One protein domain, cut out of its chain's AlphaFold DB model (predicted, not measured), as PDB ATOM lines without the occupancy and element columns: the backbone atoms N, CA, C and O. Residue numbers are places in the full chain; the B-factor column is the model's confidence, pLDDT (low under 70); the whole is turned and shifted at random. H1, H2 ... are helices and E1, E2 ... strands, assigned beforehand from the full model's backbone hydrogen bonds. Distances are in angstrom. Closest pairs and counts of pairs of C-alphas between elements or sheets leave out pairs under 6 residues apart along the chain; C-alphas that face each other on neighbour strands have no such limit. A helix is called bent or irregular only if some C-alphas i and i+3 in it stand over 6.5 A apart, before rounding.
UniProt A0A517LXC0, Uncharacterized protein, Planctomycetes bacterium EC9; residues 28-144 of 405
ATOM      1  N   GLN A  28      15.659  -8.669 -30.837       95.44
ATOM      2  CA  GLN A  28      14.223  -8.391 -30.802       95.44
ATOM      3  C   GLN A  28      13.933  -6.930 -31.155       95.44
ATOM      4  O   GLN A  28      14.545  -6.023 -30.594       95.44
ATOM      5  N   LEU A  29      13.010  -6.702 -32.091       95.69
ATOM      6  CA  LEU A  29      12.622  -5.367 -32.554       95.69
ATOM      7  C   LEU A  29      11.112  -5.281 -32.809       95.69
ATOM      8  O   LEU A  29      10.469  -6.259 -33.186       95.69
ATOM      9  N   GLU A  30      10.545  -4.086 -32.685       96.69
ATOM     10  CA  GLU A  30       9.233  -3.799 -33.271       96.69
ATOM     11  C   GLU A  30       9.341  -3.763 -34.802       96.69
ATOM     12  O   GLU A  30      10.319  -3.248 -35.352       96.69
ATOM     13  N   LEU A  31       8.326  -4.277 -35.506       97.56
ATOM     14  CA  LEU A  31       8.312  -4.341 -36.973       97.56
ATOM     15  C   LEU A  31       8.575  -2.971 -37.616       97.56
ATOM     16  O   LEU A  31       9.398  -2.871 -38.525       97.56
ATOM     17  N   HIS A  32       7.894  -1.921 -37.147       93.81
ATOM     18  CA  HIS A  32       8.046  -0.574 -37.701       93.81
ATOM     19  C   HIS A  32       9.476  -0.039 -37.507       93.81
ATOM     20  O   HIS A  32      10.064   0.468 -38.457       93.81
ATOM     21  N   ALA A  33      10.074  -0.247 -36.328       93.12
ATOM     22  CA  ALA A  33      11.435   0.188 -36.020       93.12
ATOM     23  C   ALA A  33      12.489  -0.574 -36.845       93.12
ATOM     24  O   ALA A  33      13.496  -0.004 -37.275       93.12
ATOM     25  N   ALA A  34      12.264  -1.864 -37.113       97.06
ATOM     26  CA  ALA A  34      13.136  -2.654 -37.979       97.06
ATOM     27  C   ALA A  34      13.109  -2.168 -39.439       97.06
ATOM     28  O   ALA A  34      14.135  -2.205 -40.115       97.06
ATOM     29  N   ILE A  35      11.960  -1.688 -39.919       94.31
ATOM     30  CA  ILE A  35      11.830  -1.104 -41.261       94.31
ATOM     31  C   ILE A  35      12.469   0.285 -41.312       94.31
ATOM     32  O   ILE A  35      13.253   0.562 -42.215       94.31
ATOM     33  N   GLU A  36      12.174   1.136 -40.331       91.50
ATOM     34  CA  GLU A  36      12.693   2.505 -40.248       91.50
ATOM     35  C   GLU A  36      14.224   2.544 -40.159       91.50
ATOM     36  O   GLU A  36      14.872   3.323 -40.852       91.50
ATOM     37  N   SER A  37      14.819   1.649 -39.366       94.38
ATOM     38  CA  SER A  37      16.279   1.520 -39.254       94.38
ATOM     39  C   SER A  37      16.951   0.874 -40.473       94.38
ATOM     40  O   SER A  37      18.177   0.781 -40.513       94.38
ATOM     41  N   GLY A  38      16.178   0.390 -41.452       94.56
ATOM     42  CA  GLY A  38      16.689  -0.335 -42.615       94.56
ATOM     43  C   GLY A  38      17.137  -1.770 -42.324       94.56
ATOM     44  O   GLY A  38      17.687  -2.417 -43.212       94.56
ATOM     45  N   ALA A  39      16.891  -2.302 -41.120       95.69
ATOM     46  CA  ALA A  39      17.222  -3.686 -40.775       95.69
ATOM     47  C   ALA A  39      16.400  -4.711 -41.576       95.69
ATOM     48  O   ALA A  39      16.837  -5.849 -41.785       95.69
ATOM     49  N   VAL A  40      15.210  -4.310 -42.035       97.44
ATOM     50  CA  VAL A  40      14.289  -5.137 -42.817       97.44
ATOM     51  C   VAL A  40      13.673  -4.315 -43.943       97.44
ATOM     52  O   VAL A  40      13.112  -3.250 -43.714       97.44
ATOM     53  N   SER A  41      13.706  -4.837 -45.168       96.50
ATOM     54  CA  SER A  41      12.913  -4.287 -46.273       96.50
ATOM     55  C   SER A  41      11.548  -4.966 -46.325       96.50
ATOM     56  O   SER A  41      11.472  -6.187 -46.164       96.50
ATOM     57  N   VAL A  42      10.495  -4.206 -46.629       97.75
ATOM     58  CA  VAL A  42       9.123  -4.715 -46.723       97.75
ATOM     59  C   VAL A  42       8.514  -4.455 -48.098       97.75
ATOM     60  O   VAL A  42       8.644  -3.372 -48.664       97.75
ATOM     61  N   ARG A  43       7.789  -5.450 -48.609       96.06
ATOM     62  CA  ARG A  43       6.817  -5.302 -49.694       96.06
ATOM     63  C   ARG A  43       5.442  -5.709 -49.176       96.06
ATOM     64  O   ARG A  43       5.315  -6.713 -48.480       96.06
ATOM     65  N   ILE A  44       4.422  -4.930 -49.522       96.19
ATOM     66  CA  ILE A  44       3.055  -5.110 -49.029       96.19
ATOM     67  C   ILE A  44       2.151  -5.561 -50.175       96.19
ATOM     68  O   ILE A  44       2.196  -4.983 -51.259       96.19
ATOM     69  N   ASP A  45       1.330  -6.579 -49.920       93.25
ATOM     70  CA  ASP A  45       0.187  -6.954 -50.756       93.25
ATOM     71  C   ASP A  45      -1.088  -6.873 -49.905       93.25
ATOM     72  O   ASP A  45      -1.251  -7.619 -48.932       93.25
ATOM     73  N   PHE A  46      -1.970  -5.933 -50.244       92.12
ATOM     74  CA  PHE A  46      -3.217  -5.702 -49.524       92.12
ATOM     75  C   PHE A  46      -4.417  -6.236 -50.305       92.12
ATOM     76  O   PHE A  46      -4.649  -5.864 -51.455       92.12
ATOM     77  N   LEU A  47      -5.226  -7.064 -49.642       78.31
ATOM     78  CA  LEU A  47      -6.358  -7.770 -50.249       78.31
ATOM     79  C   LEU A  47      -7.640  -6.933 -50.382       78.31
ATOM     80  O   LEU A  47      -8.653  -7.442 -50.862       78.31
ATOM     81  N   GLY A  48      -7.626  -5.673 -49.946       79.31
ATOM     82  CA  GLY A  48      -8.802  -4.805 -49.970       79.31
ATOM     83  C   GLY A  48      -9.779  -5.056 -48.818       79.31
ATOM     84  O   GLY A  48      -9.813  -6.139 -48.221       79.31
ATOM     85  N   GLY A  49     -10.621  -4.058 -48.551       77.38
ATOM     86  CA  GLY A  49     -11.707  -4.122 -47.571       77.38
ATOM     87  C   GLY A  49     -11.375  -3.468 -46.230       77.38
ATOM     88  O   GLY A  49     -10.266  -2.987 -46.008       77.38
ATOM     89  N   ALA A  50     -12.365  -3.429 -45.337       72.38
ATOM     90  CA  ALA A  50     -12.263  -2.692 -44.077       72.38
ATOM     91  C   ALA A  50     -11.356  -3.377 -43.041       72.38
ATOM     92  O   ALA A  50     -10.637  -2.716 -42.296       72.38
ATOM     93  N   MET A  51     -11.399  -4.710 -42.968       91.56
ATOM     94  CA  MET A  51     -10.803  -5.454 -41.858       91.56
ATOM     95  C   MET A  51     -10.575  -6.938 -42.168       91.56
ATOM     96  O   MET A  51     -11.052  -7.478 -43.174       91.56
ATOM     97  N   GLY A  52      -9.880  -7.606 -41.251       88.69
ATOM     98  CA  GLY A  52      -9.604  -9.039 -41.270       88.69
ATOM     99  C   GLY A  52      -8.182  -9.352 -41.702       88.69
ATOM    100  O   GLY A  52      -7.295  -8.499 -41.682       88.69
ATOM    101  N   ASP A  53      -7.969 -10.601 -42.095       92.50
ATOM    102  CA  ASP A  53      -6.663 -11.131 -42.475       92.50
ATOM    103  C   ASP A  53      -6.343 -10.697 -43.917       92.50
ATOM    104  O   ASP A  53      -6.485 -11.456 -44.876       92.50
ATOM    105  N   ARG A  54      -6.014  -9.412 -44.080       92.50
ATOM    106  CA  ARG A  54      -5.970  -8.725 -45.384       92.50
ATOM    107  C   ARG A  54      -4.599  -8.182 -45.759       92.50
ATOM    108  O   ARG A  54      -4.400  -7.807 -46.912       92.50
ATOM    109  N   MET A  55      -3.676  -8.104 -44.805       95.88
ATOM    110  CA  MET A  55      -2.398  -7.422 -44.972       95.88
ATOM    111  C   MET A  55      -1.267  -8.444 -45.054       95.88
ATOM    112  O   MET A  55      -0.870  -9.015 -44.039       95.88
ATOM    113  N   LYS A  56      -0.755  -8.694 -46.262       96.81
ATOM    114  CA  LYS A  56       0.396  -9.578 -46.456       96.81
ATOM    115  C   LYS A  56       1.678  -8.765 -46.489       96.81
ATOM    116  O   LYS A  56       1.804  -7.822 -47.270       96.81
ATOM    117  N   LEU A  57       2.643  -9.174 -45.678       98.06
ATOM    118  CA  LEU A  57       3.968  -8.575 -45.616       98.06
ATOM    119  C   LEU A  57       4.998  -9.566 -46.136       98.06
ATOM    120  O   LEU A  57       5.060 -10.696 -45.665       98.06
ATOM    121  N   TYR A  58       5.822  -9.124 -47.074       97.81
ATOM    122  CA  TYR A  58       6.976  -9.861 -47.568       97.81
ATOM    123  C   TYR A  58       8.227  -9.150 -47.074       97.81
ATOM    124  O   TYR A  58       8.484  -8.005 -47.451       97.81
ATOM    125  N   LEU A  59       8.960  -9.808 -46.181       98.38
ATOM    126  CA  LEU A  59      10.073  -9.222 -45.445       98.38
ATOM    127  C   LEU A  59      11.388  -9.863 -45.873       98.38
ATOM    128  O   LEU A  59      11.453 -11.081 -46.033       98.38
ATOM    129  N   ARG A  60      12.440  -9.051 -46.014       98.06
ATOM    130  CA  ARG A  60      13.827  -9.523 -46.167       98.06
ATOM    131  C   ARG A  60      14.712  -8.850 -45.133       98.06
ATOM    132  O   ARG A  60      14.691  -7.623 -45.022       98.06
ATOM    133  N   LYS A  61      15.495  -9.648 -44.410       97.19
ATOM    134  CA  LYS A  61      16.523  -9.158 -43.489       97.19
ATOM    135  C   LYS A  61      17.678  -8.536 -44.276       97.19
ATOM    136  O   LYS A  61      18.127  -9.115 -45.259       97.19
ATOM    137  N   GLN A  62      18.147  -7.377 -43.822       96.81
ATOM    138  CA  GLN A  62      19.233  -6.605 -44.443       96.81
ATOM    139  C   GLN A  62      20.500  -6.553 -43.572       96.81
ATOM    140  O   GLN A  62      21.516  -5.994 -43.973       96.81
ATOM    141  N   THR A  63      20.450  -7.125 -42.368       93.44
ATOM    142  CA  THR A  63      21.541  -7.096 -41.387       93.44
ATOM    143  C   THR A  63      22.070  -8.492 -41.077       93.44
ATOM    144  O   THR A  63      21.378  -9.496 -41.254       93.44
ATOM    145  N   ALA A  64      23.298  -8.555 -40.560       91.00
ATOM    146  CA  ALA A  64      23.836  -9.772 -39.959       91.00
ATOM    147  C   ALA A  64      23.110 -10.118 -38.642       91.00
ATOM    148  O   ALA A  64      22.559  -9.232 -37.985       91.00
ATOM    149  N   GLY A  65      23.150 -11.395 -38.252       91.94
ATOM    150  CA  GLY A  65      22.491 -11.907 -37.043       91.94
ATOM    151  C   GLY A  65      20.994 -12.158 -37.229       91.94
ATOM    152  O   GLY A  65      20.389 -11.678 -38.184       91.94
ATOM    153  N   ASP A  66      20.395 -12.957 -36.355       95.94
ATOM    154  CA  ASP A  66      18.973 -13.299 -36.432       95.94
ATOM    155  C   ASP A  66      18.101 -12.172 -35.875       95.94
ATOM    156  O   ASP A  66      18.464 -11.506 -34.903       95.94
ATOM    157  N   LEU A  67      16.945 -11.951 -36.508       97.06
ATOM    158  CA  LEU A  67      15.963 -10.967 -36.061       97.06
ATOM    159  C   LEU A  67      14.668 -11.664 -35.661       97.06
ATOM    160  O   LEU A  67      14.146 -12.497 -36.405       97.06
ATOM    161  N   GLN A  68      14.108 -11.242 -34.533       97.50
ATOM    162  CA  GLN A  68      12.743 -11.568 -34.143       97.50
ATOM    163  C   GLN A  68      11.933 -10.273 -34.074       97.50
ATOM    164  O   GLN A  68      12.198  -9.408 -33.241       97.50
ATOM    165  N   LEU A  69      10.958 -10.116 -34.970       97.62
ATOM    166  CA  LEU A  69      10.119  -8.924 -35.027       97.62
ATOM    167  C   LEU A  69       8.766  -9.175 -34.375       97.62
ATOM    168  O   LEU A  69       8.110 -10.195 -34.619       97.62
ATOM    169  N   LYS A  70       8.316  -8.188 -33.608       95.94
ATOM    170  CA  LYS A  70       6.972  -8.138 -33.046       95.94
ATOM    171  C   LYS A  70       6.076  -7.238 -33.895       95.94
ATOM    172  O   LYS A  70       6.476  -6.150 -34.307       95.94
ATOM    173  N   VAL A  71       4.851  -7.696 -34.145       96.12
ATOM    174  CA  VAL A  71       3.778  -6.862 -34.703       96.12
ATOM    175  C   VAL A  71       2.858  -6.481 -33.558       96.12
ATOM    176  O   VAL A  71       1.930  -7.218 -33.227       96.12
ATOM    177  N   THR A  72       3.152  -5.356 -32.915       97.00
ATOM    178  CA  THR A  72       2.341  -4.874 -31.797       97.00
ATOM    179  C   THR A  72       0.968  -4.403 -32.298       97.00
ATOM    180  O   THR A  72       0.911  -3.671 -33.297       97.00
ATOM    181  N   PRO A  73      -0.146  -4.811 -31.651       97.62
ATOM    182  CA  PRO A  73      -1.465  -4.285 -31.981       97.62
ATOM    183  C   PRO A  73      -1.462  -2.752 -31.942       97.62
ATOM    184  O   PRO A  73      -0.850  -2.152 -31.065       97.62
ATOM    185  N   GLY A  74      -2.093  -2.107 -32.918       96.38
ATOM    186  CA  GLY A  74      -2.007  -0.658 -33.117       96.38
ATOM    187  C   GLY A  74      -0.866  -0.191 -34.029       96.38
ATOM    188  O   GLY A  74      -0.811   0.998 -34.333       96.38
ATOM    189  N   THR A  75       0.012  -1.080 -34.521       98.00
ATOM    190  CA  THR A  75       0.964  -0.737 -35.603       98.00
ATOM    191  C   THR A  75       0.194  -0.207 -36.814       98.00
ATOM    192  O   THR A  75      -0.705  -0.889 -37.315       98.00
ATOM    193  N   LEU A  76       0.526   1.000 -37.276       94.31
ATOM    194  CA  LEU A  76      -0.219   1.673 -38.339       94.31
ATOM    195  C   LEU A  76       0.203   1.214 -39.738       94.31
ATOM    196  O   LEU A  76       1.384   1.043 -40.028       94.31
ATOM    197  N   PHE A  77      -0.767   1.141 -40.645       95.00
ATOM    198  CA  PHE A  77      -0.543   1.147 -42.086       95.00
ATOM    199  C   PHE A  77      -1.162   2.416 -42.666       95.00
ATOM    200  O   PHE A  77      -2.380   2.619 -42.615       95.00
ATOM    201  N   LEU A  78      -0.310   3.283 -43.206       86.31
ATOM    202  CA  LEU A  78      -0.690   4.593 -43.728       86.31
ATOM    203  C   LEU A  78      -0.779   4.522 -45.259       86.31
ATOM    204  O   LEU A  78       0.233   4.214 -45.900       86.31
ATOM    205  N   PRO A  79      -1.956   4.766 -45.861       80.31
ATOM    206  CA  PRO A  79      -2.135   4.631 -47.298       80.31
ATOM    207  C   PRO A  79      -1.298   5.659 -48.069       80.31
ATOM    208  O   PRO A  79      -1.180   6.822 -47.687       80.31
ATOM    209  N   GLN A  80      -0.705   5.211 -49.172       78.12
ATOM    210  CA  GLN A  80       0.116   6.002 -50.083       78.12
ATOM    211  C   GLN A  80      -0.671   6.359 -51.340       78.12
ATOM    212  O   GLN A  80      -0.798   5.538 -52.244       78.12
ATOM    213  N   GLY A  81      -1.139   7.606 -51.424       58.00
ATOM    214  CA  GLY A  81      -1.953   8.076 -52.545       58.00
ATOM    215  C   GLY A  81      -3.347   7.437 -52.543       58.00
ATOM    216  O   GLY A  81      -3.485   6.219 -52.562       58.00
ATOM    217  N   GLY A  82      -4.379   8.275 -52.520       52.88
ATOM    218  CA  GLY A  82      -5.768   7.855 -52.312       52.88
ATOM    219  C   GLY A  82      -6.268   8.291 -50.938       52.88
ATOM    220  O   GLY A  82      -5.533   8.219 -49.954       52.88
ATOM    221  N   ASP A  83      -7.506   8.780 -50.882       62.09
ATOM    222  CA  ASP A  83      -8.148   9.165 -49.624       62.09
ATOM    223  C   ASP A  83      -8.961   7.994 -49.068       62.09
ATOM    224  O   ASP A  83     -10.180   7.909 -49.194       62.09
ATOM    225  N   VAL A  84      -8.235   7.028 -48.518       72.19
ATOM    226  CA  VAL A  84      -8.790   5.800 -47.944       72.19
ATOM    227  C   VAL A  84      -8.397   5.688 -46.478       72.19
ATOM    228  O   VAL A  84      -7.533   6.422 -45.989       72.19
ATOM    229  N   GLN A  85      -9.050   4.784 -45.753       84.06
ATOM    230  CA  GLN A  85      -8.801   4.612 -44.323       84.06
ATOM    231  C   GLN A  85      -7.356   4.193 -44.025       84.06
ATOM    232  O   GLN A  85      -6.775   3.342 -44.706       84.06
ATOM    233  N   ARG A  86      -6.798   4.738 -42.943       89.69
ATOM    234  CA  ARG A  86      -5.655   4.126 -42.260       89.69
ATOM    235  C   ARG A  86      -6.097   2.822 -41.613       89.69
ATOM    236  O   ARG A  86      -7.243   2.688 -41.178       89.69
ATOM    237  N   LEU A  87      -5.165   1.883 -41.509       96.38
ATOM    238  CA  LEU A  87      -5.398   0.602 -40.851       96.38
ATOM    239  C   LEU A  87      -4.512   0.481 -39.609       96.38
ATOM    240  O   LEU A  87      -3.378   0.956 -39.604       96.38
ATOM    241  N   ALA A  88      -5.011  -0.205 -38.588       97.81
ATOM    242  CA  ALA A  88      -4.233  -0.657 -37.441       97.81
ATOM    243  C   ALA A  88      -4.094  -2.181 -37.485       97.81
ATOM    244  O   ALA A  88      -5.056  -2.894 -37.780       97.81
ATOM    245  N   ALA A  89      -2.908  -2.691 -37.160       98.19
ATOM    246  CA  ALA A  89      -2.711  -4.112 -36.912       98.19
ATOM    247  C   ALA A  89      -3.499  -4.539 -35.666       98.19
ATOM    248  O   ALA A  89      -3.348  -3.940 -34.607       98.19
ATOM    249  N   VAL A  90      -4.287  -5.605 -35.773       97.31
ATOM    250  CA  VAL A  90      -4.806  -6.349 -34.615       97.31
ATOM    251  C   VAL A  90      -3.764  -7.365 -34.160       97.31
ATOM    252  O   VAL A  90      -3.548  -7.544 -32.970       97.31
ATOM    253  N   GLY A  91      -3.075  -8.012 -35.104       91.31
ATOM    254  CA  GLY A  91      -1.973  -8.909 -34.776       91.31
ATOM    255  C   GLY A  91      -1.496  -9.771 -35.939       91.31
ATOM    256  O   GLY A  91      -2.125  -9.854 -36.998       91.31
ATOM    257  N   LEU A  92      -0.367 -10.438 -35.715       93.50
ATOM    258  CA  LEU A  92       0.203 -11.434 -36.617       93.50
ATOM    259  C   LEU A  92      -0.645 -12.713 -36.598       93.50
ATOM    260  O   LEU A  92      -0.916 -13.274 -35.538       93.50
ATOM    261  N   LYS A  93      -1.063 -13.187 -37.775       92.75
ATOM    262  CA  LYS A  93      -1.838 -14.427 -37.909       92.75
ATOM    263  C   LYS A  93      -0.989 -15.623 -38.277       92.75
ATOM    264  O   LYS A  93      -1.251 -16.719 -37.789       92.75
ATOM    265  N   GLY A  94       0.011 -15.441 -39.132       87.44
ATOM    266  CA  GLY A  94       0.833 -16.562 -39.555       87.44
ATOM    267  C   GLY A  94       1.911 -16.224 -40.569       87.44
ATOM    268  O   GLY A  94       1.929 -15.142 -41.150       87.44
ATOM    269  N   LYS A  95       2.789 -17.199 -40.788       93.31
ATOM    270  CA  LYS A  95       3.852 -17.215 -41.791       93.31
ATOM    271  C   LYS A  95       3.389 -17.996 -43.020       93.31
ATOM    272  O   LYS A  95       2.822 -19.080 -42.877       93.31
ATOM    273  N   LEU A  96       3.632 -17.446 -44.203       89.00
ATOM    274  CA  LEU A  96       3.354 -18.075 -45.491       89.00
ATOM    275  C   LEU A  96       4.234 -19.321 -45.663       89.00
ATOM    276  O   LEU A  96       5.442 -19.282 -45.430       89.00
ATOM    277  N   THR A  97       3.623 -20.428 -46.062       87.00
ATOM    278  CA  THR A  97       4.290 -21.698 -46.357       87.00
ATOM    279  C   THR A  97       4.595 -21.808 -47.851       87.00
ATOM    280  O   THR A  97       4.003 -21.110 -48.676       87.00
ATOM    281  N   ALA A  98       5.484 -22.731 -48.225       83.44
ATOM    282  CA  ALA A  98       5.798 -23.007 -49.629       83.44
ATOM    283  C   ALA A  98       4.575 -23.485 -50.439       83.44
ATOM    284  O   ALA A  98       4.538 -23.331 -51.654       83.44
ATOM    285  N   GLN A  99       3.560 -24.035 -49.769       85.44
ATOM    286  CA  GLN A  99       2.306 -24.496 -50.366       85.44
ATOM    287  C   GLN A  99       1.280 -23.364 -50.561       85.44
ATOM    288  O   GLN A  99       0.148 -23.630 -50.956       85.44
ATOM    289  N   GLY A 100       1.632 -22.112 -50.244       81.50
ATOM    290  CA  GLY A 100       0.724 -20.967 -50.346       81.50
ATOM    291  C   GLY A 100      -0.303 -20.866 -49.211       81.50
ATOM    292  O   GLY A 100      -1.231 -20.064 -49.296       81.50
ATOM    293  N   THR A 101      -0.151 -21.657 -48.144       83.06
ATOM    294  CA  THR A 101      -0.994 -21.608 -46.934       83.06
ATOM    295  C   THR A 101      -0.297 -20.839 -45.811       83.06
ATOM    296  O   THR A 101       0.852 -20.436 -45.957       83.06
ATOM    297  N   TYR A 102      -0.959 -20.626 -44.668       84.38
ATOM    298  CA  TYR A 102      -0.353 -19.940 -43.520       84.38
ATOM    299  C   TYR A 102      -0.254 -20.849 -42.296       84.38
ATOM    300  O   TYR A 102      -1.228 -21.482 -41.895       84.38
ATOM    301  N   ARG A 103       0.924 -20.866 -41.667       84.94
ATOM    302  CA  ARG A 103       1.156 -21.487 -40.357       84.94
ATOM    303  C   ARG A 103       1.099 -20.414 -39.276       84.94
ATOM    304  O   ARG A 103       1.810 -19.417 -39.384       84.94
ATOM    305  N   ARG A 104       0.295 -20.615 -38.226       88.00
ATOM    306  CA  ARG A 104       0.221 -19.666 -37.102       88.00
ATOM    307  C   ARG A 104       1.592 -19.452 -36.457       88.00
ATOM    308  O   ARG A 104       2.344 -20.405 -36.282       88.00
ATOM    309  N   THR A 105       1.889 -18.203 -36.108       86.62
ATOM    310  CA  THR A 105       3.095 -17.809 -35.366       86.62
ATOM    311  C   THR A 105       2.804 -16.570 -34.519       86.62
ATOM    312  O   THR A 105       1.965 -15.755 -34.899       86.62
ATOM    313  N   ALA A 106       3.485 -16.442 -33.380       80.69
ATOM    314  CA  ALA A 106       3.368 -15.299 -32.473       80.69
ATOM    315  C   ALA A 106       4.386 -14.183 -32.779       80.69
ATOM    316  O   ALA A 106       4.171 -13.036 -32.396       80.69
ATOM    317  N   ALA A 107       5.470 -14.506 -33.492       88.25
ATOM    318  CA  ALA A 107       6.513 -13.563 -33.880       88.25
ATOM    319  C   ALA A 107       6.996 -13.814 -35.318       88.25
ATOM    320  O   ALA A 107       6.767 -14.875 -35.909       88.25
ATOM    321  N   ILE A 108       7.658 -12.809 -35.887       96.69
ATOM    322  CA  ILE A 108       8.310 -12.880 -37.194       96.69
ATOM    323  C   ILE A 108       9.776 -13.235 -36.962       96.69
ATOM    324  O   ILE A 108      10.526 -12.417 -36.447       96.69
ATOM    325  N   GLU A 109      10.195 -14.430 -37.357       96.12
ATOM    326  CA  GLU A 109      11.588 -14.879 -37.230       96.12
ATOM    327  C   GLU A 109      12.281 -14.824 -38.593       96.12
ATOM    328  O   GLU A 109      11.851 -15.491 -39.540       96.12
ATOM    329  N   LEU A 110      13.338 -14.014 -38.693       96.75
ATOM    330  CA  LEU A 110      14.130 -13.805 -39.906       96.75
ATOM    331  C   LEU A 110      15.578 -14.256 -39.676       96.75
ATOM    332  O   LEU A 110      16.455 -13.479 -39.285       96.75
ATOM    333  N   ASN A 111      15.833 -15.529 -39.967       94.12
ATOM    334  CA  ASN A 111      17.132 -16.156 -39.695       94.12
ATOM    335  C   ASN A 111      18.063 -16.125 -40.922       94.12
ATOM    336  O   ASN A 111      19.278 -16.241 -40.814       94.12
ATOM    337  N   ASP A 112      17.523 -15.826 -42.101       92.50
ATOM    338  CA  ASP A 112      18.276 -15.657 -43.342       92.50
ATOM    339  C   ASP A 112      17.824 -14.397 -44.101       92.50
ATOM    340  O   ASP A 112      16.981 -13.632 -43.631       92.50
ATOM    341  N   SER A 113      18.442 -14.143 -45.256       92.44
ATOM    342  CA  SER A 113      18.135 -12.990 -46.120       92.44
ATOM    343  C   SER A 113      17.053 -13.284 -47.171       92.44
ATOM    344  O   SER A 113      16.796 -12.445 -48.036       92.44
ATOM    345  N   SER A 114      16.441 -14.474 -47.144       95.81
ATOM    346  CA  SER A 114      15.375 -14.823 -48.083       95.81
ATOM    347  C   SER A 114      14.109 -14.010 -47.803       95.81
ATOM    348  O   SER A 114      13.893 -13.502 -46.700       95.81
ATOM    349  N   GLU A 115      13.267 -13.854 -48.825       96.94
ATOM    350  CA  GLU A 115      11.975 -13.197 -48.656       96.94
ATOM    351  C   GLU A 115      10.984 -14.130 -47.969       96.94
ATOM    352  O   GLU A 115      10.713 -15.228 -48.450       96.94
ATOM    353  N   GLN A 116      10.410 -13.669 -46.861       97.62
ATOM    354  CA  GLN A 116       9.472 -14.443 -46.058       97.62
ATOM    355  C   GLN A 116       8.133 -13.711 -45.957       97.62
ATOM    356  O   GLN A 116       8.086 -12.517 -45.658       97.62
ATOM    357  N   GLY A 117       7.042 -14.427 -46.240       96.25
ATOM    358  CA  GLY A 117       5.684 -13.884 -46.231       96.25
ATOM    359  C   GLY A 117       4.989 -14.050 -44.879       96.25
ATOM    360  O   GLY A 117       5.111 -15.096 -44.243       96.25
ATOM    361  N   PHE A 118       4.210 -13.056 -44.464       97.56
ATOM    362  CA  PHE A 118       3.432 -13.053 -43.225       97.56
ATOM    363  C   PHE A 118       2.056 -12.433 -43.448       97.56
ATOM    364  O   PHE A 118       1.910 -11.522 -44.259       97.56
ATOM    365  N   LEU A 119       1.050 -12.916 -42.720       95.44
ATOM    366  CA  LEU A 119      -0.319 -12.407 -42.764       95.44
ATOM    367  C   LEU A 119      -0.651 -11.672 -41.476       95.44
ATOM    368  O   LEU A 119      -0.542 -12.237 -40.385       95.44
ATOM    369  N   ILE A 120      -1.085 -10.427 -41.617       97.50
ATOM    370  CA  ILE A 120      -1.483  -9.551 -40.524       97.50
ATOM    371  C   ILE A 120      -2.991  -9.321 -40.604       97.50
ATOM    372  O   ILE A 120      -3.547  -9.034 -41.671       97.50
ATOM    373  N   GLN A 121      -3.645  -9.445 -39.452       96.19
ATOM    374  CA  GLN A 121      -5.025  -9.028 -39.282       96.19
ATOM    375  C   GLN A 121      -5.070  -7.537 -38.994       96.19
ATOM    376  O   GLN A 121      -4.317  -7.049 -38.151       96.19
ATOM    377  N   VAL A 122      -5.952  -6.825 -39.684       98.31
ATOM    378  CA  VAL A 122      -6.069  -5.370 -39.596       98.31
ATOM    379  C   VAL A 122      -7.512  -4.934 -39.387       98.31
ATOM    380  O   VAL A 122      -8.442  -5.665 -39.729       98.31
ATOM    381  N   VAL A 123      -7.682  -3.729 -38.852       97.69
ATOM    382  CA  VAL A 123      -8.953  -2.996 -38.778       97.69
ATOM    383  C   VAL A 123      -8.770  -1.579 -39.300       97.69
ATOM    384  O   VAL A 123      -7.681  -1.009 -39.236       97.69
ATOM    385  N   CYS A 124      -9.850  -1.016 -39.810       92.31
ATOM    386  CA  CYS A 124      -9.952   0.335 -40.327       92.31
ATOM    387  C   CYS A 124     -10.125   1.356 -39.193       92.31
ATOM    388  O   CYS A 124     -10.882   1.121 -38.255       92.31
ATOM    389  N   ILE A 125      -9.433   2.493 -39.268       87.62
ATOM    390  CA  ILE A 125      -9.453   3.521 -38.210       87.62
ATOM    391  C   ILE A 125     -10.462   4.629 -38.526       87.62
ATOM    392  O   ILE A 125     -11.174   5.105 -37.641       87.62
ATOM    393  N   ASP A 126     -10.522   5.056 -39.786       76.75
ATOM    394  CA  ASP A 126     -11.171   6.301 -40.199       76.75
ATOM    395  C   ASP A 126     -12.584   6.044 -40.750       76.75
ATOM    396  O   ASP A 126     -12.787   6.103 -41.957       76.75
ATOM    397  N   TYR A 127     -13.567   5.783 -39.878       74.00
ATOM    398  CA  TYR A 127     -14.945   5.387 -40.245       74.00
ATOM    399  C   TYR A 127     -15.550   6.118 -41.460       74.00
ATOM    400  O   TYR A 127     -16.253   5.516 -42.267       74.00
ATOM    401  N   HIS A 128     -15.272   7.415 -41.588       65.00
ATOM    402  CA  HIS A 128     -15.850   8.296 -42.602       65.00
ATOM    403  C   HIS A 128     -15.222   8.162 -43.995       65.00
ATOM    404  O   HIS A 128     -15.776   8.694 -44.950       65.00
ATOM    405  N   LYS A 129     -14.083   7.473 -44.132       63.94
ATOM    406  CA  LYS A 129     -13.424   7.273 -45.428       63.94
ATOM    407  C   LYS A 129     -13.756   5.913 -46.022       63.94
ATOM    408  O   LYS A 129     -14.082   4.951 -45.326       63.94
ATOM    409  N   ASN A 130     -13.567   5.804 -47.330       68.88
ATOM    410  CA  ASN A 130     -13.713   4.538 -48.028       68.88
ATOM    411  C   ASN A 130     -12.682   3.513 -47.551       68.88
ATOM    412  O   ASN A 130     -11.510   3.827 -47.308       68.88
ATOM    413  N   SER A 131     -13.126   2.260 -47.443       74.38
ATOM    414  CA  SER A 131     -12.217   1.142 -47.204       74.38
ATOM    415  C   SER A 131     -11.181   1.064 -48.328       74.38
ATOM    416  O   SER A 131     -11.545   1.241 -49.494       74.38
ATOM    417  N   PRO A 132      -9.909   0.772 -48.023       78.12
ATOM    418  CA  PRO A 132      -8.901   0.728 -49.065       78.12
ATOM    419  C   PRO A 132      -9.182  -0.407 -50.070       78.12
ATOM    420  O   PRO A 132      -9.565  -1.512 -49.659       78.12
ATOM    421  N   PRO A 133      -9.021  -0.171 -51.386       77.25
ATOM    422  CA  PRO A 133      -9.197  -1.211 -52.393       77.25
ATOM    423  C   PRO A 133      -8.037  -2.215 -52.356       77.25
ATOM    424  O   PRO A 133      -6.980  -1.962 -51.773       77.25
ATOM    425  N   ALA A 134      -8.219  -3.364 -53.006       79.81
ATOM    426  CA  ALA A 134      -7.121  -4.302 -53.217       79.81
ATOM    427  C   ALA A 134      -5.979  -3.627 -53.996       79.81
ATOM    428  O   ALA A 134      -6.221  -2.830 -54.901       79.81
ATOM    429  N   GLY A 135      -4.736  -3.929 -53.623       81.69
ATOM    430  CA  GLY A 135      -3.549  -3.303 -54.209       81.69
ATOM    431  C   GLY A 135      -3.245  -1.885 -53.709       81.69
ATOM    432  O   GLY A 135      -2.278  -1.289 -54.185       81.69
ATOM    433  N   GLN A 136      -4.008  -1.338 -52.748       87.50
ATOM    434  CA  GLN A 136      -3.650  -0.071 -52.102       87.50
ATOM    435  C   GLN A 136      -2.224  -0.149 -51.534       87.50
ATOM    436  O   GLN A 136      -1.888  -1.062 -50.778       87.50
ATOM    437  N   ALA A 137      -1.398   0.842 -51.873       81.38
ATOM    438  CA  ALA A 137      -0.053   0.971 -51.329       81.38
ATOM    439  C   ALA A 137      -0.098   1.555 -49.910       81.38
ATOM    440  O   ALA A 137      -0.879   2.472 -49.645       81.38
ATOM    441  N   PHE A 138       0.771   1.063 -49.023       88.12
ATOM    442  CA  PHE A 138       0.902   1.527 -47.640       88.12
ATOM    443  C   PHE A 138       2.370   1.717 -47.253       88.12
ATOM    444  O   PHE A 138       3.249   1.033 -47.776       88.12
ATOM    445  N   ILE A 139       2.614   2.601 -46.286       87.50
ATOM    446  CA  ILE A 139       3.819   2.575 -45.445       87.50
ATOM    447  C   ILE A 139       3.446   2.062 -44.056       87.50
ATOM    448  O   ILE A 139       2.333   2.302 -43.583       87.50
ATOM    449  N   ILE A 140       4.371   1.363 -43.401       93.88
ATOM    450  CA  ILE A 140       4.194   0.936 -42.011       93.88
ATOM    451  C   ILE A 140       4.645   2.084 -41.110       93.88
ATOM    452  O   ILE A 140       5.782   2.537 -41.212       93.88
ATOM    453  N   GLY A 141       3.733   2.578 -40.279       86.50
ATOM    454  CA  GLY A 141       3.993   3.617 -39.289       86.50
ATOM    455  C   GLY A 141       4.248   3.039 -37.899       86.50
ATOM    456  O   GLY A 141       4.111   1.836 -37.668       86.50
ATOM    457  N   ALA A 142       4.588   3.925 -36.963       88.06
ATOM    458  CA  ALA A 142       4.725   3.580 -35.554       88.06
ATOM    459  C   ALA A 142       3.418   3.022 -34.961       88.06
ATOM    460  O   ALA A 142       2.335   3.124 -35.548       88.06
ATOM    461  N   VAL A 143       3.534   2.421 -33.779       92.75
ATOM    462  CA  VAL A 143       2.377   1.974 -32.998       92.75
ATOM    463  C   VAL A 143       1.604   3.195 -32.510       92.75
ATOM    464  O   VAL A 143       2.176   4.075 -31.872       92.75
ATOM    465  N   GLU A 144       0.306   3.252 -32.805       90.38
ATOM    466  CA  GLU A 144      -0.574   4.299 -32.288       90.38
ATOM    467  C   GLU A 144      -1.063   3.904 -30.883       90.38
ATOM    468  O   GLU A 144      -1.779   2.903 -30.762       90.38
TER     469      GLU A 144
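Overview. This is residues 28 to 144 of the 405 residues of an uncharacterized protein of Planctomycetes bacterium EC9 (UniProt A0A517LXC0). Picture a long sheet curled into a nearly closed barrel, with its edge strands E2 and E9 meeting at one point, and a small second sheet, E1 E4 E7, partly face to face with it. The one short helix, H1, sits in the gap where E2 and E9 spread apart. The printed part has 117 residues, mostly strand by class, in the order E1 H1 E2 E3 E4 E5 E6 E7 E8 E9. The large sheet runs E2 E3 E8 E6 E5 E9, antiparallel; the small one runs E1 E4 E7, mixed. The whole is compact, with a radius of gyration of the C-alphas of 13.6 A and spans of 43 by 32 by 21 A.

Along the chain. Find C-alpha 28 at (14.223, -8.391, -30.802), where E1, residues 28 to 30, begins. H1 is residues 31 to 36, 8.8 A long. From C-alpha 40 at (14.289, -5.137, -42.817), E2 runs to 46, 18.8 A; E3, residues 52 to 61, covers 26.2 A. Next come E4, residues 67 to 70, and E5, residues 75 to 79, 13.2 A. E6, residues 87 to 96, covers 21.1 A and bends by 78 degrees at residue 90. After E7, residues 108 to 110, look for E8, residues 116 to 124, 25.1 A, and E9, residues 138 to 143, 14.7 A, ending at (2.377, 1.974, -32.998).

Arrangement. The large sheet is a folded sheet, bent back on itself: E2 E3 E8 face E5 E9, with E6 as the hinge. In the hairpin E2 and E3, N 43 and O 58 are 2.9 A apart. Next, N 57 of E3 and O 118 of E8 are at 2.8 A, and N 96 of E6 and O 117 of E8 at 2.8 A. In the hairpin E5 and E6, N 77 and O 87 are at 2.8 A; N 141 of E9 and O 76 of E5 are at 2.8 A. The closest C-alphas of E2 and E9 are those of Ile 44 and Phe 138, 7.1 A. The two sheets form a sandwich, face to face, their best planes 26 degrees apart. In the small sheet, E4 and E1 are parallel neighbours, with N 70 and O 29 within hydrogen-bond range at 2.9 A, and E4 and E7 are antiparallel neighbours, with N 69 and O 108 within hydrogen-bond range at 2.8 A. H1 is on both sheets; the closest C-alphas of H1 and E9 are those of His 32 and Ala 142, 5.7 A, and the closest of H1 and E4 are those of Leu 31 and Leu 69, 5.3 A. Each O i to N i+4 pair of H1 is within hydrogen-bond range.

Size, cuts and confidence. The farthest C-alphas, Gly 65 and His 128, are 43.7 A apart. The printed part has no cut. The links E6 to E7 and E8 to E9 are long; residues 95 to 96 of E6 pair with 102 to 103, antiparallel. Mean pLDDT of the printed part is 89.6, and residues 81 to 83 and 128 to 130 are under 70.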